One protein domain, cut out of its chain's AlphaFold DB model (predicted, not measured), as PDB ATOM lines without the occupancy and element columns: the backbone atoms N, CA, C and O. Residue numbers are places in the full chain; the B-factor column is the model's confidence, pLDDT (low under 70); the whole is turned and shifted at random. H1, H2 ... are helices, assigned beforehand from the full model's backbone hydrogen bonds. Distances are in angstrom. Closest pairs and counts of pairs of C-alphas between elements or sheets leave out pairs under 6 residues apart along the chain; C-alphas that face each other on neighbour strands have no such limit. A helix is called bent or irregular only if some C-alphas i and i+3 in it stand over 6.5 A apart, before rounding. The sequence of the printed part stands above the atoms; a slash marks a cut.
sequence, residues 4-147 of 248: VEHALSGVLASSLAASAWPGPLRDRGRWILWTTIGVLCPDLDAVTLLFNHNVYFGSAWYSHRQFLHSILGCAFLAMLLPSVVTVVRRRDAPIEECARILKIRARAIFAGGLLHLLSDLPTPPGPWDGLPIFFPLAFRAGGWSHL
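This is residues 4 to 147 of the 248 residues of an uncharacterized protein of Deltaproteobacteria bacterium RBG_13_65_10 (UniProt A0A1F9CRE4). Start from the long helix H6 and you will see two helical hairpins, H5 with H6 and H1 with H2, packed crosswise on each other over the later half of H6 and splayed apart as a V, whose two tips, residues 21 to 26 and 91 to 97, stick out. At the other end, away from these tips, lie the short helices H3 and H4 and the two long stretches with no named element, residues 57 to 70 and 121 to 147. The printed part has 144 residues, with six named helices in the order H1 to H6 and no named strand; its class is all helix. It is compact, with a radius of gyration of the C-alphas of 16.2 A, and its C-alphas span 45 by 33 by 27 A.

Find C-alpha 95 at (13.537, 20.314, -8.354); from there H6, residues 95 to 120, runs 36.5 A to C-alpha 120 at (30.838, 35.001, 20.188). Just before it in the chain is H5, residues 71 to 89, 27.5 A long; it is neither bent nor irregular, but only just: C-alphas 79 and 82 are 6.2 A apart. Go back to C-alpha 4 at (40.024, 29.162, 13.158), where H1, residues 4 to 20, begins its 24.9 A. H2 takes residues 25 to 40 over 22.7 A. H3, residues 42 to 51, measures 17.5 A and is only just irregular, with C-alphas 42 and 45 at 6.7 A. H4 is four residues, 53 to 56.

Look first at H6, which with H2 is a hub, each touching three other helices. H5 and H6 form a helical hairpin: they touch, with C-alphas of Ala 78 and Ala 106 the closest at 4.5 A, and run opposite ways at a steep tilt of 38 degrees. H2 touches H6 along residues 105 to 116 of H6 alone; the closest C-alphas, those of Gly 38 and Ile 109, are 3.9 A apart, and the two run the same way at a steep tilt of 52 degrees. At Gly 38 alone, H2 also only just touches H5, with 3 pairs of C-alphas within 8 A, the closest being Gly 38 and Ala 78 at 7.2 A. Move outward to H1, which forms a helical hairpin with H2: they touch, closest at the C-alphas of Gly 10 and Thr 36, 4.7 A, and run opposite ways at a shallow tilt of 32 degrees. Residues 6 to 10 of H1 alone touch H6, closest at the C-alphas of His 6 and His 116, 6.3 A, with a steep tilt of 58 degrees. H3 and H2 meet only through their link. H3 is close to but not clearly touching H6, with the C-alphas of Pro 42 and Gly 113 closest at 6.7 A. H4 touches H3, closest at the C-alphas of Leu 49 and Tyr 56, 5.1 A. Among the pairs that are apart are H1 and H5, and H4 and H6. In H2 and H6 each backbone O i to N i+4 pair is within hydrogen-bond range; in H1 12 of 13 are, in H5 14 of 15, and in H3 0 of 6, beside 6 of 7 O i to N i+3 pairs, while H4 is too short for an O i to N i+4 pair.

The two C-alphas farthest apart are those of Asp 92 and His 146, at 50.9 A. The printed part has no cut. The link from H4 to H5, 14 residues, is long; the other links between helices are tight. The mean pLDDT of the printed part is 91.3, and residue 147 is the one printed residue under 70.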
ATOM      1  N   VAL A   4      39.491  30.516  12.941       80.19
ATOM      2  CA  VAL A   4      40.024  29.162  13.158       80.19
ATOM      3  C   VAL A   4      39.439  28.528  14.422       80.19
ATOM      4  O   VAL A   4      39.036  27.366  14.394       80.19
ATOM      5  N   GLU A   5      39.342  29.275  15.521       81.69
ATOM      6  CA  GLU A   5      38.701  28.789  16.749       81.69
ATOM      7  C   GLU A   5      37.206  28.512  16.521       81.69
ATOM      8  O   GLU A   5      36.695  27.497  16.996       81.69
ATOM      9  N   HIS A   6      36.529  29.347  15.724       88.88
ATOM     10  CA  HIS A   6      35.173  29.089  15.241       88.88
ATOM     11  C   HIS A   6      35.110  27.777  14.437       88.88
ATOM     12  O   HIS A   6      34.304  26.899  14.738       88.88
ATOM     13  N   ALA A   7      35.998  27.562  13.463       89.12
ATOM     14  CA  ALA A   7      36.028  26.304  12.714       89.12
ATOM     15  C   ALA A   7      36.188  25.081  13.634       89.12
ATOM     16  O   ALA A   7      35.481  24.084  13.461       89.12
ATOM     17  N   LEU A   8      37.078  25.162  14.626       85.38
ATOM     18  CA  LEU A   8      37.314  24.089  15.593       85.38
ATOM     19  C   LEU A   8      36.099  23.829  16.490       85.38
ATOM     20  O   LEU A   8      35.739  22.665  16.676       85.38
ATOM     21  N   SER A   9      35.432  24.875  16.993       84.50
ATOM     22  CA  SER A   9      34.199  24.715  17.778       84.50
ATOM     23  C   SER A   9      33.094  24.069  16.936       84.50
ATOM     24  O   SER A   9      32.409  23.152  17.398       84.50
ATOM     25  N   GLY A  10      33.001  24.448  15.659       88.56
ATOM     26  CA  GLY A  10      32.117  23.824  14.682       88.56
ATOM     27  C   GLY A  10      32.408  22.345  14.462       88.56
ATOM     28  O   GLY A  10      31.488  21.526  14.506       88.56
ATOM     29  N   VAL A  11      33.675  21.971  14.262       88.69
ATOM     30  CA  VAL A  11      34.086  20.565  14.117       88.69
ATOM     31  C   VAL A  11      33.769  19.773  15.383       88.69
ATOM     32  O   VAL A  11      33.192  18.691  15.279       88.69
ATOM     33  N   LEU A  12      34.083  20.300  16.569       86.88
ATOM     34  CA  LEU A  12      33.815  19.645  17.851       86.88
ATOM     35  C   LEU A  12      32.313  19.389  18.050       86.88
ATOM     36  O   LEU A  12      31.896  18.241  18.231       86.88
ATOM     37  N   ALA A  13      31.493  20.441  17.967       86.94
ATOM     38  CA  ALA A  13      30.053  20.357  18.198       86.94
ATOM     39  C   ALA A  13      29.359  19.460  17.160       86.94
ATOM     40  O   ALA A  13      28.533  18.609  17.506       86.94
ATOM     41  N   SER A  14      29.723  19.594  15.882       89.31
ATOM     42  CA  SER A  14      29.133  18.782  14.816       89.31
ATOM     43  C   SER A  14      29.591  17.324  14.851       89.31
ATOM     44  O   SER A  14      28.790  16.442  14.538       89.31
ATOM     45  N   SER A  15      30.825  17.036  15.279       86.50
ATOM     46  CA  SER A  15      31.316  15.664  15.474       86.50
ATOM     47  C   SER A  15      30.590  14.970  16.621       86.50
ATOM     48  O   SER A  15      30.194  13.810  16.478       86.50
ATOM     49  N   LEU A  16      30.340  15.689  17.722       83.94
ATOM     50  CA  LEU A  16      29.534  15.183  18.831       83.94
ATOM     51  C   LEU A  16      28.112  14.849  18.361       83.94
ATOM     52  O   LEU A  16      27.662  13.717  18.535       83.94
ATOM     53  N   ALA A  17      27.435  15.777  17.681       85.00
ATOM     54  CA  ALA A  17      26.098  15.535  17.132       85.00
ATOM     55  C   ALA A  17      26.079  14.361  16.129       85.00
ATOM     56  O   ALA A  17      25.217  13.481  16.188       85.00
ATOM     57  N   ALA A  18      27.070  14.286  15.238       85.19
ATOM     58  CA  ALA A  18      27.195  13.222  14.245       85.19
ATOM     59  C   ALA A  18      27.528  11.844  14.853       85.19
ATOM     60  O   ALA A  18      27.283  10.811  14.217       85.19
ATOM     61  N   SER A  19      28.075  11.798  16.071       80.00
ATOM     62  CA  SER A  19      28.323  10.545  16.795       80.00
ATOM     63  C   SER A  19      27.016   9.856  17.211       80.00
ATOM     64  O   SER A  19      26.934   8.628  17.166       80.00
ATOM     65  N   ALA A  20      25.976  10.644  17.507       79.88
ATOM     66  CA  ALA A  20      24.640  10.164  17.856       79.88
ATOM     67  C   ALA A  20      23.767   9.836  16.629       79.88
ATOM     68  O   ALA A  20      22.784   9.108  16.744       79.88
ATOM     69  N   TRP A  21      24.120  10.340  15.442       82.12
ATOM     70  CA  TRP A  21      23.361  10.110  14.210       82.12
ATOM     71  C   TRP A  21      23.509   8.655  13.721       82.12
ATOM     72  O   TRP A  21      24.639   8.221  13.510       82.12
ATOM     73  N   PRO A  22      22.431   7.888  13.459       79.25
ATOM     74  CA  PRO A  22      22.541   6.478  13.062       79.25
ATOM     75  C   PRO A  22      22.922   6.256  11.586       79.25
ATOM     76  O   PRO A  22      23.393   5.180  11.230       79.25
ATOM     77  N   GLY A  23      22.769   7.256  10.717       83.94
ATOM     78  CA  GLY A  23      22.977   7.116   9.270       83.94
ATOM     79  C   GLY A  23      24.438   6.981   8.789       83.94
ATOM     80  O   GLY A  23      25.373   6.940   9.600       83.94
ATOM     81  N   PRO A  24      24.645   6.930   7.457       86.69
ATOM     82  CA  PRO A  24      25.935   6.630   6.826       86.69
ATOM     83  C   PRO A  24      27.059   7.620   7.167       86.69
ATOM     84  O   PRO A  24      26.819   8.811   7.372       86.69
ATOM     85  N   LEU A  25      28.319   7.158   7.127       82.25
ATOM     86  CA  LEU A  25      29.508   8.005   7.342       82.25
ATOM     87  C   LEU A  25      29.519   9.229   6.424       82.25
ATOM     88  O   LEU A  25      29.835  10.330   6.866       82.25
ATOM     89  N   ARG A  26      29.174   9.032   5.151       88.31
ATOM     90  CA  ARG A  26      29.168  10.100   4.152       88.31
ATOM     91  C   ARG A  26      28.261  11.257   4.564       88.31
ATOM     92  O   ARG A  26      28.630  12.412   4.376       88.31
ATOM     93  N   ASP A  27      27.103  10.955   5.142       89.44
ATOM     94  CA  ASP A  27      26.131  11.972   5.541       89.44
ATOM     95  C   ASP A  27      26.560  12.681   6.823       89.44
ATOM     96  O   ASP A  27      26.435  13.898   6.912       89.44
ATOM     97  N   ARG A  28      27.191  11.958   7.754       88.31
ATOM     98  CA  ARG A  28      27.840  12.549   8.934       88.31
ATOM     99  C   ARG A  28      28.981  13.494   8.553       88.31
ATOM    100  O   ARG A  28      29.038  14.610   9.047       88.31
ATOM    101  N   GLY A  29      29.862  13.073   7.644       90.19
ATOM    102  CA  GLY A  29      30.967  13.906   7.160       90.19
ATOM    103  C   GLY A  29      30.469  15.153   6.430       90.19
ATOM    104  O   GLY A  29      30.990  16.243   6.635       90.19
ATOM    105  N   ARG A  30      29.399  15.021   5.635       92.88
ATOM    106  CA  ARG A  30      28.716  16.170   5.024       92.88
ATOM    107  C   ARG A  30      28.104  17.095   6.070       92.88
ATOM    108  O   ARG A  30      28.214  18.302   5.910       92.88
ATOM    109  N   TRP A  31      27.464  16.550   7.102       93.00
ATOM    110  CA  TRP A  31      26.902  17.340   8.193       93.00
ATOM    111  C   TRP A  31      27.978  18.162   8.900       93.00
ATOM    112  O   TRP A  31      27.819  19.373   9.029       93.00
ATOM    113  N   ILE A  32      29.086  17.521   9.283       93.31
ATOM    114  CA  ILE A  32      30.249  18.185   9.884       93.31
ATOM    115  C   ILE A  32      30.746  19.296   8.959       93.31
ATOM    116  O   ILE A  32      30.774  20.450   9.364       93.31
ATOM    117  N   LEU A  33      31.014  18.982   7.687       94.88
ATOM    118  CA  LEU A  33      31.494  19.960   6.709       94.88
ATOM    119  C   LEU A  33      30.568  21.178   6.578       94.88
ATOM    120  O   LEU A  33      31.031  22.310   6.668       94.88
ATOM    121  N   TRP A  34      29.267  20.966   6.356       96.62
ATOM    122  CA  TRP A  34      28.320  22.070   6.157       96.62
ATOM    123  C   TRP A  34      28.075  22.875   7.433       96.62
ATOM    124  O   TRP A  34      27.868  24.083   7.344       96.62
ATOM    125  N   THR A  35      28.140  22.233   8.600       96.44
ATOM    126  CA  THR A  35      28.059  22.933   9.886       96.44
ATOM    127  C   THR A  35      29.302  23.788  10.100       96.44
ATOM    128  O   THR A  35      29.168  24.968  10.391       96.44
ATOM    129  N   THR A  36      30.506  23.249   9.877       95.44
ATOM    130  CA  THR A  36      31.761  24.009   9.974       95.44
ATOM    131  C   THR A  36      31.793  25.182   8.995       95.44
ATOM    132  O   THR A  36      32.196  26.271   9.385       95.44
ATOM    133  N   ILE A  37      31.308  25.003   7.760       96.44
ATOM    134  CA  ILE A  37      31.117  26.122   6.825       96.44
ATOM    135  C   ILE A  37      30.203  27.173   7.458       96.44
ATOM    136  O   ILE A  37      30.589  28.331   7.523       96.44
ATOM    137  N   GLY A  38      29.038  26.777   7.981       97.38
ATOM    138  CA  GLY A  38      28.105  27.711   8.613       97.38
ATOM    139  C   GLY A  38      28.671  28.461   9.813       97.38
ATOM    140  O   GLY A  38      28.340  29.626   9.993       97.38
ATOM    141  N   VAL A  39      29.556  27.831  10.589       96.88
ATOM    142  CA  VAL A  39      30.258  28.491  11.698       96.88
ATOM    143  C   VAL A  39      31.230  29.570  11.206       96.88
ATOM    144  O   VAL A  39      31.473  30.541  11.911       96.88
ATOM    145  N   LEU A  40      31.776  29.434   9.998       96.38
ATOM    146  CA  LEU A  40      32.691  30.414   9.408       96.38
ATOM    147  C   LEU A  40      31.978  31.547   8.662       96.38
ATOM    148  O   LEU A  40      32.572  32.591   8.424       96.38
ATOM    149  N   CYS A  41      30.731  31.338   8.233       96.19
ATOM    150  CA  CYS A  41      30.056  32.278   7.341       96.19
ATOM    151  C   CYS A  41      29.806  33.674   7.929       96.19
ATOM    152  O   CYS A  41      29.896  34.625   7.151       96.19
ATOM    153  N   PRO A  42      29.487  33.844   9.227       97.12
ATOM    154  CA  PRO A  42      29.324  35.180   9.789       97.12
ATOM    155  C   PRO A  42      30.564  36.064   9.610       97.12
ATOM    156  O   PRO A  42      30.427  37.213   9.211       97.12
ATOM    157  N   ASP A  43      31.767  35.493   9.736       95.50
ATOM    158  CA  ASP A  43      33.042  36.209   9.575       95.50
ATOM    159  C   ASP A  43      33.387  36.575   8.121       95.50
ATOM    160  O   ASP A  43      34.445  37.145   7.857       95.50
ATOM    161  N   LEU A  44      32.523  36.279   7.142       94.44
ATOM    162  CA  LEU A  44      32.723  36.753   5.767       94.44
ATOM    163  C   LEU A  44      32.704  38.286   5.679       94.44
ATOM    164  O   LEU A  44      33.332  38.851   4.783       94.44
ATOM    165  N   ASP A  45      32.033  38.963   6.613       92.50
ATOM    166  CA  ASP A  45      32.073  40.422   6.736       92.50
ATOM    167  C   ASP A  45      33.461  40.958   7.122       92.50
ATOM    168  O   ASP A  45      33.728  42.146   6.926       92.50
ATOM    169  N   ALA A  46      34.400  40.099   7.540       89.25
ATOM    170  CA  ALA A  46      35.784  40.494   7.764       89.25
ATOM    171  C   ALA A  46      36.499  40.944   6.489       89.25
ATOM    172  O   ALA A  46      37.492  41.669   6.559       89.25
ATOM    173  N   VAL A  47      35.946  40.623   5.314       88.88
ATOM    174  CA  VAL A  47      36.399  41.196   4.044       88.88
ATOM    175  C   VAL A  47      36.329  42.729   4.046       88.88
ATOM    176  O   VAL A  47      37.126  43.378   3.375       88.88
ATOM    177  N   THR A  48      35.433  43.333   4.836       88.69
ATOM    178  CA  THR A  48      35.343  44.796   4.963       88.69
ATOM    179  C   THR A  48      36.618  45.420   5.521       88.69
ATOM    180  O   THR A  48      36.931  46.553   5.155       88.69
ATOM    181  N   LEU A  49      37.404  44.675   6.308       86.19
ATOM    182  CA  LEU A  49      38.702  45.128   6.813       86.19
ATOM    183  C   LEU A  49      39.691  45.415   5.679       86.19
ATOM    184  O   LEU A  49      40.483  46.347   5.790       86.19
ATOM    185  N   LEU A  50      39.618  44.651   4.582       85.25
ATOM    186  CA  LEU A  50      40.503  44.811   3.423       85.25
ATOM    187  C   LEU A  50      40.241  46.114   2.662       85.25
ATOM    188  O   LEU A  50      41.131  46.615   1.982       85.25
ATOM    189  N   PHE A  51      39.025  46.651   2.759       87.75
ATOM    190  CA  PHE A  51      38.608  47.826   1.999       87.75
ATOM    191  C   PHE A  51      38.521  49.083   2.860       87.75
ATOM    192  O   PHE A  51      38.805  50.177   2.374       87.75
ATOM    193  N   ASN A  52      38.096  48.956   4.122       88.94
ATOM    194  CA  ASN A  52      37.914  50.093   5.011       88.94
ATOM    195  C   ASN A  52      37.880  49.672   6.492       88.94
ATOM    196  O   ASN A  52      36.882  49.153   6.993       88.94
ATOM    197  N   HIS A  53      38.951  49.992   7.221       86.25
ATOM    198  CA  HIS A  53      39.068  49.745   8.662       86.25
ATOM    199  C   HIS A  53      37.915  50.363   9.477       86.25
ATOM    200  O   HIS A  53      37.387  49.729  10.387       86.25
ATOM    201  N   ASN A  54      37.472  51.574   9.128       89.44
ATOM    202  CA  ASN A  54      36.387  52.255   9.843       89.44
ATOM    203  C   ASN A  54      35.028  51.598   9.593       89.44
ATOM    204  O   ASN A  54      34.155  51.658  10.451       89.44
ATOM    205  N   VAL A  55      34.847  50.954   8.437       92.06
ATOM    206  CA  VAL A  55      33.669  50.117   8.197       92.06
ATOM    207  C   VAL A  55      33.750  48.872   9.062       92.06
ATOM    208  O   VAL A  55      32.782  48.586   9.749       92.06
ATOM    209  N   TYR A  56      34.869  48.147   9.074       90.69
ATOM    210  CA  TYR A  56      34.981  46.910   9.854       90.69
ATOM    211  C   TYR A  56      34.654  47.130  11.342       90.69
ATOM    212  O   TYR A  56      33.831  46.412  11.907       90.69
ATOM    213  N   PHE A  57      35.216  48.179  11.950       89.12
ATOM    214  CA  PHE A  57      34.975  48.549  13.353       89.12
ATOM    215  C   PHE A  57      33.773  49.490  13.565       89.12
ATOM    216  O   PHE A  57      33.617  50.055  14.644       89.12
ATOM    217  N   GLY A  58      32.953  49.700  12.534       89.94
ATOM    218  CA  GLY A  58      31.833  50.638  12.552       89.94
ATOM    219  C   GLY A  58      30.478  50.005  12.884       89.94
ATOM    220  O   GLY A  58      30.363  48.862  13.327       89.94
ATOM    221  N   SER A  59      29.425  50.780  12.624       91.69
ATOM    222  CA  SER A  59      28.023  50.424  12.887       91.69
ATOM    223  C   SER A  59      27.170  50.278  11.622       91.69
ATOM    224  O   SER A  59      25.948  50.141  11.716       91.69
ATOM    225  N   ALA A  60      27.778  50.307  10.429       94.75
ATOM    226  CA  ALA A  60      27.044  50.078   9.188       94.75
ATOM    227  C   ALA A  60      26.500  48.645   9.166       94.75
ATOM    228  O   ALA A  60      27.139  47.740   9.676       94.75
ATOM    229  N   TRP A  61      25.349  48.390   8.544       95.69
ATOM    230  CA  TRP A  61      24.717  47.059   8.598       95.69
ATOM    231  C   TRP A  61      25.612  45.904   8.095       95.69
ATOM    232  O   TRP A  61      25.402  44.760   8.486       95.69
ATOM    233  N   TYR A  62      26.604  46.209   7.253       95.06
ATOM    234  CA  TYR A  62      27.592  45.280   6.694       95.06
ATOM    235  C   TYR A  62      28.965  45.335   7.389       95.06
ATOM    236  O   TYR A  62      29.887  44.653   6.950       95.06
ATOM    237  N   SER A  63      29.125  46.157   8.431       94.50
ATOM    238  CA  SER A  63      30.295  46.128   9.313       94.50
ATOM    239  C   SER A  63      30.407  44.771  10.009       94.50
ATOM    240  O   SER A  63      29.407  44.065  10.165       94.50
ATOM    241  N   HIS A  64      31.611  44.435  10.477       93.75
ATOM    242  CA  HIS A  64      31.812  43.226  11.271       93.75
ATOM    243  C   HIS A  64      30.909  43.240  12.511       93.75
ATOM    244  O   HIS A  64      30.656  44.306  13.077       93.75
ATOM    245  N   ARG A  65      30.388  42.080  12.926       92.56
ATOM    246  CA  ARG A  65      29.467  41.957  14.074       92.56
ATOM    247  C   ARG A  65      28.168  42.754  13.940       92.56
ATOM    248  O   ARG A  65      27.575  43.169  14.938       92.56
ATOM    249  N   GLN A  66      27.703  42.956  12.709       95.75
ATOM    250  CA  GLN A  66      26.391  43.540  12.429       95.75
ATOM    251  C   GLN A  66      25.437  42.490  11.864       95.75
ATOM    252  O   GLN A  66      25.128  41.518  12.550       95.75
ATOM    253  N   PHE A  67      24.939  42.663  10.636       97.88
ATOM    254  CA  PHE A  67      23.897  41.803  10.080       97.88
ATOM    255  C   PHE A  67      24.273  40.315  10.093       97.88
ATOM    256  O   PHE A  67      23.444  39.495  10.491       97.88
ATOM    257  N   LEU A  68      25.499  39.951   9.696       97.94
ATOM    258  CA  LEU A  68      25.910  38.545   9.604       97.94
ATOM    259  C   LEU A  68      26.038  37.856  10.973       97.94
ATOM    260  O   LEU A  68      25.779  36.654  11.061       97.94
ATOM    261  N   HIS A  69      26.289  38.609  12.048       97.44
ATOM    262  CA  HIS A  69      26.304  38.121  13.436       97.44
ATOM    263  C   HIS A  69      24.940  38.273  14.130       97.44
ATOM    264  O   HIS A  69      24.845  38.541  15.329       97.44
ATOM    265  N   SER A  70      23.865  38.058  13.374       97.94
ATOM    266  CA  SER A  70      22.497  37.961  13.884       97.94
ATOM    267  C   SER A  70      21.858  36.633  13.484       97.94
ATOM    268  O   SER A  70      22.295  35.974  12.534       97.94
ATOM    269  N   ILE A  71      20.776  36.238  14.163       98.25
ATOM    270  CA  ILE A  71      19.998  35.048  13.779       98.25
ATOM    271  C   ILE A  71      19.475  35.198  12.344       98.25
ATOM    272  O   ILE A  71      19.502  34.239  11.567       98.25
ATOM    273  N   LEU A  72      19.043  36.409  11.978       98.25
ATOM    274  CA  LEU A  72      18.558  36.716  10.637       98.25
ATOM    275  C   LEU A  72      19.672  36.585   9.587       98.25
ATOM    276  O   LEU A  72      19.450  35.967   8.548       98.25
ATOM    277  N   GLY A  73      20.873  37.092   9.870       98.25
ATOM    278  CA  GLY A  73      22.044  36.946   9.000       98.25
ATOM    279  C   GLY A  73      22.468  35.491   8.825       98.25
ATOM    280  O   GLY A  73      22.702  35.038   7.703       98.25
ATOM    281  N   CYS A  74      22.465  34.713   9.910       98.38
ATOM    282  CA  CYS A  74      22.723  33.275   9.859       98.38
ATOM    283  C   CYS A  74      21.685  32.541   8.994       98.38
ATOM    284  O   CYS A  74      22.049  31.691   8.180       98.38
ATOM    285  N   ALA A  75      20.397  32.874   9.131       98.44
ATOM    286  CA  ALA A  75      19.332  32.307   8.301       98.44
ATOM    287  C   ALA A  75      19.484  32.705   6.824       98.44
ATOM    288  O   ALA A  75      19.336  31.864   5.936       98.44
ATOM    289  N   PHE A  76      19.839  33.963   6.557       98.19
ATOM    290  CA  PHE A  76      20.120  34.461   5.214       98.19
ATOM    291  C   PHE A  76      21.260  33.678   4.548       98.19
ATOM    292  O   PHE A  76      21.074  33.127   3.461       98.19
ATOM    293  N   LEU A  77      22.407  33.533   5.221       97.81
ATOM    294  CA  LEU A  77      23.553  32.760   4.726       97.81
ATOM    295  C   LEU A  77      23.208  31.279   4.515       97.81
ATOM    296  O   LEU A  77      23.606  30.679   3.512       97.81
ATOM    297  N   ALA A  78      22.418  30.704   5.425       97.88
ATOM    298  CA  ALA A  78      21.933  29.334   5.334       97.88
ATOM    299  C   ALA A  78      21.020  29.082   4.132       97.88
ATOM    300  O   ALA A  78      20.964  27.954   3.652       97.88
ATOM    301  N   MET A  79      20.331  30.098   3.617       97.44
ATOM    302  CA  MET A  79      19.570  29.986   2.374       97.44
ATOM    303  C   MET A  79      20.445  30.276   1.155       97.44
ATOM    304  O   MET A  79      20.416  29.516   0.185       97.44
ATOM    305  N   LEU A  80      21.255  31.335   1.207       96.94
ATOM    306  CA  LEU A  80      22.038  31.821   0.072       96.94
ATOM    307  C   LEU A  80      23.091  30.808  -0.391       96.94
ATOM    308  O   LEU A  80      23.090  30.386  -1.549       96.94
ATOM    309  N   LEU A  81      23.981  30.382   0.507       95.38
ATOM    310  CA  LEU A  81      25.137  29.558   0.148       95.38
ATOM    311  C   LEU A  81      24.767  28.201  -0.464       95.38
ATOM    312  O   LEU A  81      25.295  27.864  -1.531       95.38
ATOM    313  N   PRO A  82      23.864  27.397   0.129       94.38
ATOM    314  CA  PRO A  82      23.515  26.128  -0.483       94.38
ATOM    315  C   PRO A  82      22.722  26.321  -1.773       94.38
ATOM    316  O   PRO A  82      22.851  25.465  -2.650       94.38
ATOM    317  N   SER A  83      21.972  27.422  -1.929       94.38
ATOM    318  CA  SER A  83      21.288  27.771  -3.182       94.38
ATOM    319  C   SER A  83      22.292  27.997  -4.303       94.38
ATOM    320  O   SER A  83      22.223  27.303  -5.315       94.38
ATOM    321  N   VAL A  84      23.299  28.847  -4.080       94.25
ATOM    322  CA  VAL A  84      24.375  29.097  -5.055       94.25
ATOM    323  C   VAL A  84      25.085  27.795  -5.432       94.25
ATOM    324  O   VAL A  84      25.195  27.460  -6.611       94.25
ATOM    325  N   VAL A  85      25.506  26.994  -4.447       92.56
ATOM    326  CA  VAL A  85      26.207  25.725  -4.714       92.56
ATOM    327  C   VAL A  85      25.328  24.731  -5.480       92.56
ATOM    328  O   VAL A  85      25.831  23.988  -6.325       92.56
ATOM    329  N   THR A  86      24.032  24.672  -5.178       91.25
ATOM    330  CA  THR A  86      23.107  23.737  -5.834       91.25
ATOM    331  C   THR A  86      22.828  24.170  -7.266       91.25
ATOM    332  O   THR A  86      23.022  23.359  -8.166       91.25
ATOM    333  N   VAL A  87      22.514  25.446  -7.503       89.75
ATOM    334  CA  VAL A  87      22.297  25.996  -8.852       89.75
ATOM    335  C   VAL A  87      23.534  25.820  -9.735       89.75
ATOM    336  O   VAL A  87      23.416  25.459 -10.901       89.75
ATOM    337  N   VAL A  88      24.742  26.008  -9.195       91.06
ATOM    338  CA  VAL A  88      25.977  25.839  -9.978       91.06
ATOM    339  C   VAL A  88      26.251  24.371 -10.319       91.06
ATOM    340  O   VAL A  88      26.697  24.082 -11.424       91.06
ATOM    341  N   ARG A  89      25.998  23.431  -9.397       91.25
ATOM    342  CA  ARG A  89      26.418  22.022  -9.549       91.25
ATOM    343  C   ARG A  89      25.327  21.061 -10.020       91.25
ATOM    344  O   ARG A  89      25.637  19.895 -10.257       91.25
ATOM    345  N   ARG A  90      24.063  21.480 -10.040       88.38
ATOM    346  CA  ARG A  90      22.894  20.604 -10.238       88.38
ATOM    347  C   ARG A  90      21.850  21.250 -11.147       88.38
ATOM    348  O   ARG A  90      20.665  21.201 -10.849       88.38
ATOM    349  N   ARG A  91      22.305  21.856 -12.246       86.94
ATOM    350  CA  ARG A  91      21.438  22.555 -13.209       86.94
ATOM    351  C   ARG A  91      20.363  21.649 -13.812       86.94
ATOM    352  O   ARG A  91      19.239  22.099 -13.970       86.94
ATOM    353  N   ASP A  92      20.700  20.383 -14.044       93.50
ATOM    354  CA  ASP A  92      19.814  19.417 -14.708       93.50
ATOM    355  C   ASP A  92      19.104  18.463 -13.728       93.50
ATOM    356  O   ASP A  92      18.465  17.499 -14.142       93.50
ATOM    357  N   ALA A  93      19.250  18.676 -12.415       92.88
ATOM    358  CA  ALA A  93      18.632  17.801 -11.420       92.88
ATOM    359  C   ALA A  93      17.151  18.169 -11.193       92.88
ATOM    360  O   ALA A  93      16.817  19.357 -11.203       92.88
ATOM    361  N   PRO A  94      16.275  17.188 -10.897       95.62
ATOM    362  CA  PRO A  94      14.883  17.456 -10.540       95.62
ATOM    363  C   PRO A  94      14.763  18.418  -9.351       95.62
ATOM    364  O   PRO A  94      15.559  18.368  -8.402       95.62
ATOM    365  N   ILE A  95      13.740  19.277  -9.374       93.81
ATOM    366  CA  ILE A  95      13.537  20.314  -8.354       93.81
ATOM    367  C   ILE A  95      13.368  19.714  -6.952       93.81
ATOM    368  O   ILE A  95      13.861  20.279  -5.975       93.81
ATOM    369  N   GLU A  96      12.769  18.529  -6.845       95.38
ATOM    370  CA  GLU A  96      12.574  17.796  -5.595       95.38
ATOM    371  C   GLU A  96      13.910  17.332  -4.998       95.38
ATOM    372  O   GLU A  96      14.128  17.427  -3.782       95.38
ATOM    373  N   GLU A  97      14.840  16.865  -5.839       93.38
ATOM    374  CA  GLU A  97      16.184  16.484  -5.395       93.38
ATOM    375  C   GLU A  97      16.944  17.718  -4.895       93.38
ATOM    376  O   GLU A  97      17.532  17.686  -3.805       93.38
ATOM    377  N   CYS A  98      16.884  18.818  -5.652       93.94
ATOM    378  CA  CYS A  98      17.472  20.098  -5.275       93.94
ATOM    379  C   CYS A  98      16.916  20.595  -3.937       93.94
ATOM    380  O   CYS A  98      17.693  20.869  -3.021       93.94
ATOM    381  N   ALA A  99      15.592  20.619  -3.767       93.94
ATOM    382  CA  ALA A  99      14.933  21.046  -2.537       93.94
ATOM    383  C   ALA A  99      15.361  20.203  -1.325       93.94
ATOM    384  O   ALA A  99      15.675  20.743  -0.259       93.94
ATOM    385  N   ARG A 100      15.453  18.875  -1.484       93.12
ATOM    386  CA  ARG A 100      15.922  17.974  -0.421       93.12
ATOM    387  C   ARG A 100      17.367  18.274  -0.016       93.12
ATOM    388  O   ARG A 100      17.672  18.325   1.177       93.12
ATOM    389  N   ILE A 101      18.258  18.475  -0.989       91.81
ATOM    390  CA  ILE A 101      19.669  18.804  -0.740       91.81
ATOM    391  C   ILE A 101      19.796  20.171  -0.058       91.81
ATOM    392  O   ILE A 101      20.520  20.289   0.934       91.81
ATOM    393  N   LEU A 102      19.075  21.178  -0.554       94.56
ATOM    394  CA  LEU A 102      19.045  22.528   0.008       94.56
ATOM    395  C   LEU A 102      18.599  22.505   1.462       94.56
ATOM    396  O   LEU A 102      19.298  23.041   2.313       94.56
ATOM    397  N   LYS A 103      17.506  21.804   1.771       95.00
ATOM    398  CA  LYS A 103      16.973  21.694   3.133       95.00
ATOM    399  C   LYS A 103      17.999  21.140   4.121       95.00
ATOM    400  O   LYS A 103      18.127  21.660   5.226       95.00
ATOM    401  N   ILE A 104      18.732  20.090   3.744       92.62
ATOM    402  CA  ILE A 104      19.751  19.488   4.618       92.62
ATOM    403  C   ILE A 104      20.922  20.454   4.827       92.62
ATOM    404  O   ILE A 104      21.340  20.667   5.963       92.62
ATOM    405  N   ARG A 105      21.434  21.057   3.748       95.56
ATOM    406  CA  ARG A 105      22.570  21.988   3.828       95.56
ATOM    407  C   ARG A 105      22.215  23.263   4.584       95.56
ATOM    408  O   ARG A 105      22.994  23.678   5.429       95.56
ATOM    409  N   ALA A 106      21.042  23.835   4.329       97.31
ATOM    410  CA  ALA A 106      20.555  25.027   5.012       97.31
ATOM    411  C   ALA A 106      20.434  24.791   6.519       97.31
ATOM    412  O   ALA A 106      20.905  25.601   7.303       97.31
ATOM    413  N   ARG A 107      19.899  23.639   6.945       96.38
ATOM    414  CA  ARG A 107      19.846  23.275   8.372       96.38
ATOM    415  C   ARG A 107      21.232  23.178   9.005       96.38
ATOM    416  O   ARG A 107      21.418  23.691  10.100       96.38
ATOM    417  N   ALA A 108      22.182  22.535   8.325       95.94
ATOM    418  CA  ALA A 108      23.550  22.404   8.822       95.94
ATOM    419  C   ALA A 108      24.253  23.769   8.912       95.94
ATOM    420  O   ALA A 108      24.824  24.094   9.949       95.94
ATOM    421  N   ILE A 109      24.154  24.599   7.868       97.81
ATOM    422  CA  ILE A 109      24.746  25.944   7.848       97.81
ATOM    423  C   ILE A 109      24.099  26.834   8.910       97.81
ATOM    424  O   ILE A 109      24.810  27.519   9.632       97.81
ATOM    425  N   PHE A 110      22.772  26.792   9.054       98.19
ATOM    426  CA  PHE A 110      22.068  27.559  10.079       98.19
ATOM    427  C   PHE A 110      22.488  27.133  11.487       98.19
ATOM    428  O   PHE A 110      22.814  27.986  12.304       98.19
ATOM    429  N   ALA A 111      22.562  25.824  11.754       96.50
ATOM    430  CA  ALA A 111      23.085  25.311  13.020       96.50
ATOM    431  C   ALA A 111      24.526  25.785  13.272       96.50
ATOM    432  O   ALA A 111      24.858  26.158  14.394       96.50
ATOM    433  N   GLY A 112      25.359  25.827  12.229       96.56
ATOM    434  CA  GLY A 112      26.700  26.398  12.296       96.56
ATOM    435  C   GLY A 112      26.698  27.891  12.634       96.56
ATOM    436  O   GLY A 112      27.396  28.307  13.549       96.56
ATOM    437  N   GLY A 113      25.860  28.690  11.976       97.75
ATOM    438  CA  GLY A 113      25.713  30.112  12.288       97.75
ATOM    439  C   GLY A 113      25.274  30.348  13.737       97.75
ATOM    440  O   GLY A 113      25.841  31.183  14.429       97.75
ATOM    441  N   LEU A 114      24.344  29.545  14.263       97.31
ATOM    442  CA  LEU A 114      23.963  29.627  15.678       97.31
ATOM    443  C   LEU A 114      25.125  29.282  16.617       97.31
ATOM    444  O   LEU A 114      25.326  29.970  17.615       97.31
ATOM    445  N   LEU A 115      25.914  28.252  16.299       94.19
ATOM    446  CA  LEU A 115      27.125  27.916  17.056       94.19
ATOM    447  C   LEU A 115      28.164  29.041  17.009       94.19
ATOM    448  O   LEU A 115      28.825  29.289  18.016       94.19
ATOM    449  N   HIS A 116      28.290  29.737  15.876       95.56
ATOM    450  CA  HIS A 116      29.120  30.930  15.766       95.56
ATOM    451  C   HIS A 116      28.657  32.005  16.756       95.56
ATOM    452  O   HIS A 116      29.448  32.422  17.598       95.56
ATOM    453  N   LEU A 117      27.370  32.379  16.732       95.12
ATOM    454  CA  LEU A 117      26.814  33.375  17.660       95.12
ATOM    455  C   LEU A 117      27.034  32.975  19.122       95.12
ATOM    456  O   LEU A 117      27.483  33.790  19.919       95.12
ATOM    457  N   LEU A 118      26.774  31.710  19.469       91.50
ATOM    458  CA  LEU A 118      27.003  31.190  20.819       91.50
ATOM    459  C   LEU A 118      28.474  31.284  21.242       91.50
ATOM    460  O   LEU A 118      28.750  31.577  22.402       91.50
ATOM    461  N   SER A 119      29.400  31.050  20.310       87.88
ATOM    462  CA  SER A 119      30.845  31.175  20.548       87.88
ATOM    463  C   SER A 119      31.272  32.635  20.728       87.88
ATOM    464  O   SER A 119      32.239  32.912  21.431       87.88
ATOM    465  N   ASP A 120      30.540  33.573  20.126       90.19
ATOM    466  CA  ASP A 120      30.838  35.001  20.188       90.19
ATOM    467  C   ASP A 120      30.180  35.737  21.363       90.19
ATOM    468  O   ASP A 120      30.734  36.731  21.826       90.19
ATOM    469  N   LEU A 121      29.070  35.245  21.922       90.00
ATOM    470  CA  LEU A 121      28.461  35.804  23.141       90.00
ATOM    471  C   LEU A 121      29.445  35.982  24.312       90.00
ATOM    472  O   LEU A 121      29.448  37.053  24.925       90.00
ATOM    473  N   PRO A 122      30.306  35.001  24.639       84.06
ATOM    474  CA  PRO A 122      31.278  35.198  25.696       84.06
ATOM    475  C   PRO A 122      32.418  36.128  25.298       84.06
ATOM    476  O   PRO A 122      33.144  36.576  26.171       84.06
ATOM    477  N   THR A 123      32.627  36.434  24.022       82.81
ATOM    478  CA  THR A 123      33.742  37.302  23.632       82.81
ATOM    479  C   THR A 123      33.486  38.751  24.057       82.81
ATOM    480  O   THR A 123      32.328  39.142  24.203       82.81
ATOM    481  N   PRO A 124      34.539  39.566  24.220       81.19
ATOM    482  CA  PRO A 124      34.433  40.968  24.591       81.19
ATOM    483  C   PRO A 124      33.521  41.738  23.636       81.19
ATOM    484  O   PRO A 124      33.543  41.461  22.428       81.19
ATOM    485  N   PRO A 125      32.783  42.744  24.138       83.62
ATOM    486  CA  PRO A 125      31.860  43.514  23.307       83.62
ATOM    487  C   PRO A 125      32.598  44.316  22.222       83.62
ATOM    488  O   PRO A 125      32.052  44.541  21.142       83.62
ATOM    489  N   GLY A 126      33.866  44.674  22.476       80.19
ATOM    490  CA  GLY A 126      34.691  45.459  21.558       80.19
ATOM    491  C   GLY A 126      34.048  46.814  21.221       80.19
ATOM    492  O   GLY A 126      33.167  47.266  21.946       80.19
ATOM    493  N   PRO A 127      34.448  47.461  20.116       84.25
ATOM    494  CA  PRO A 127      33.817  48.692  19.626       84.25
ATOM    495  C   PRO A 127      32.386  48.520  19.082       84.25
ATOM    496  O   PRO A 127      31.791  49.499  18.646       84.25
ATOM    497  N   TRP A 128      31.835  47.300  19.065       87.88
ATOM    498  CA  TRP A 128      30.495  47.018  18.529       87.88
ATOM    499  C   TRP A 128      29.404  46.977  19.605       87.88
ATOM    500  O   TRP A 128      28.242  46.730  19.275       87.88
ATOM    501  N   ASP A 129      29.779  47.167  20.876       89.38
ATOM    502  CA  ASP A 129      28.897  47.075  22.046       89.38
ATOM    503  C   ASP A 129      28.166  45.722  22.161       89.38
ATOM    504  O   ASP A 129      27.079  45.624  22.724       89.38
ATOM    505  N   GLY A 130      28.769  44.656  21.621       91.62
ATOM    506  CA  GLY A 130      28.201  43.307  21.582       91.62
ATOM    507  C   GLY A 130      27.520  42.935  20.256       91.62
ATOM    508  O   GLY A 130      27.638  43.612  19.233       91.62
ATOM    509  N   LEU A 131      26.817  41.801  20.267       95.25
ATOM    510  CA  LEU A 131      26.196  41.191  19.091       95.25
ATOM    511  C   LEU A 131      24.728  41.611  18.942       95.25
ATOM    512  O   LEU A 131      23.956  41.481  19.897       95.25
ATOM    513  N   PRO A 132      24.282  42.013  17.744       96.75
ATOM    514  CA  PRO A 132      22.885  42.311  17.469       96.75
ATOM    515  C   PRO A 132      22.128  41.016  17.131       96.75
ATOM    516  O   PRO A 132      21.692  40.807  16.000       96.75
ATOM    517  N   ILE A 133      21.959  40.123  18.115       97.00
ATOM    518  CA  ILE A 133      21.356  38.784  17.930       97.00
ATOM    519  C   ILE A 133      20.020  38.845  17.169       97.00
ATOM    520  O   ILE A 133      19.754  37.998  16.311       97.00
ATOM    521  N   PHE A 134      19.220  39.879  17.442       97.12
ATOM    522  CA  PHE A 134      17.918  40.133  16.822       97.12
ATOM    523  C   PHE A 134      17.927  41.342  15.871       97.12
ATOM    524  O   PHE A 134      16.945  42.078  15.813       97.12
ATOM    525  N   PHE A 135      19.023  41.577  15.141       96.69
ATOM    526  CA  PHE A 135      19.097  42.622  14.109       96.69
ATOM    527  C   PHE A 135      17.813  42.656  13.241       96.69
ATOM    528  O   PHE A 135      17.358  41.593  12.804       96.69
ATOM    529  N   PRO A 136      17.226  43.838  12.958       96.12
ATOM    530  CA  PRO A 136      17.762  45.186  13.185       96.12
ATOM    531  C   PRO A 136      17.372  45.815  14.533       96.12
ATOM    532  O   PRO A 136      17.481  47.030  14.689       96.12
ATOM    533  N   LEU A 137      16.892  45.035  15.509       96.38
ATOM    534  CA  LEU A 137      16.589  45.582  16.832       96.38
ATOM    535  C   LEU A 137      17.864  46.132  17.488       96.38
ATOM    536  O   LEU A 137      18.934  45.537  17.381       96.38
ATOM    537  N   ALA A 138      17.733  47.247  18.211       92.19
ATOM    538  CA  ALA A 138      18.859  47.920  18.868       92.19
ATOM    539  C   ALA A 138      19.475  47.116  20.032       92.19
ATOM    540  O   ALA A 138      20.527  47.482  20.547       92.19
ATOM    541  N   PHE A 139      18.823  46.033  20.462       94.38
ATOM    542  CA  PHE A 139      19.302  45.181  21.542       94.38
ATOM    543  C   PHE A 139      20.613  44.474  21.162       94.38
ATOM    544  O   PHE A 139      20.679  43.753  20.162       94.38
ATOM    545  N   ARG A 140      21.630  44.641  22.011       94.69
ATOM    546  CA  ARG A 140      22.935  43.984  21.912       94.69
ATOM    547  C   ARG A 140      23.091  42.973  23.047       94.69
ATOM    548  O   ARG A 140      22.704  43.250  24.179       94.69
ATOM    549  N   ALA A 141      23.659  41.811  22.744       94.50
ATOM    550  CA  ALA A 141      23.951  40.761  23.716       94.50
ATOM    551  C   ALA A 141      25.406  40.295  23.622       94.50
ATOM    552  O   ALA A 141      26.090  40.528  22.629       94.50
ATOM    553  N   GLY A 142      25.858  39.573  24.643       90.19
ATOM    554  CA  GLY A 142      27.233  39.093  24.737       90.19
ATOM    555  C   GLY A 142      28.133  40.087  25.460       90.19
ATOM    556  O   GLY A 142      27.651  40.885  26.263       90.19
ATOM    557  N   GLY A 143      29.441  40.012  25.218       82.62
ATOM    558  CA  GLY A 143      30.400  40.784  26.003       82.62
ATOM    559  C   GLY A 143      30.627  40.214  27.403       82.62
ATOM    560  O   GLY A 143      31.009  40.957  28.298       82.62
ATOM    561  N   TRP A 144      30.346  38.923  27.621       82.69
ATOM    562  CA  TRP A 144      30.331  38.335  28.970       82.69
ATOM    563  C   TRP A 144      31.713  38.056  29.554       82.69
ATOM    564  O   TRP A 144      31.820  37.746  30.739       82.69
ATOM    565  N   SER A 145      32.760  38.102  28.734       74.81
ATOM    566  CA  SER A 145      34.118  37.793  29.163       74.81
ATOM    567  C   SER A 145      35.128  38.757  28.567       74.81
ATOM    568  O   SER A 145      34.861  39.497  27.617       74.81
ATOM    569  N   HIS A 146      36.328  38.679  29.121       70.88
ATOM    570  CA  HIS A 146      37.493  39.412  28.668       70.88
ATOM    571  C   HIS A 146      38.413  38.537  27.810       70.88
ATOM    572  O   HIS A 146      39.557  38.900  27.553       70.88
ATOM    573  N   LEU A 147      37.946  37.370  27.353       66.75
ATOM    574  CA  LEU A 147      38.752  36.503  26.503       66.75
ATOM    575  C   LEU A 147      39.155  37.229  25.220       66.75
ATOM    576  O   LEU A 147      38.319  37.689  24.445       66.75
TER     577      LEU A 147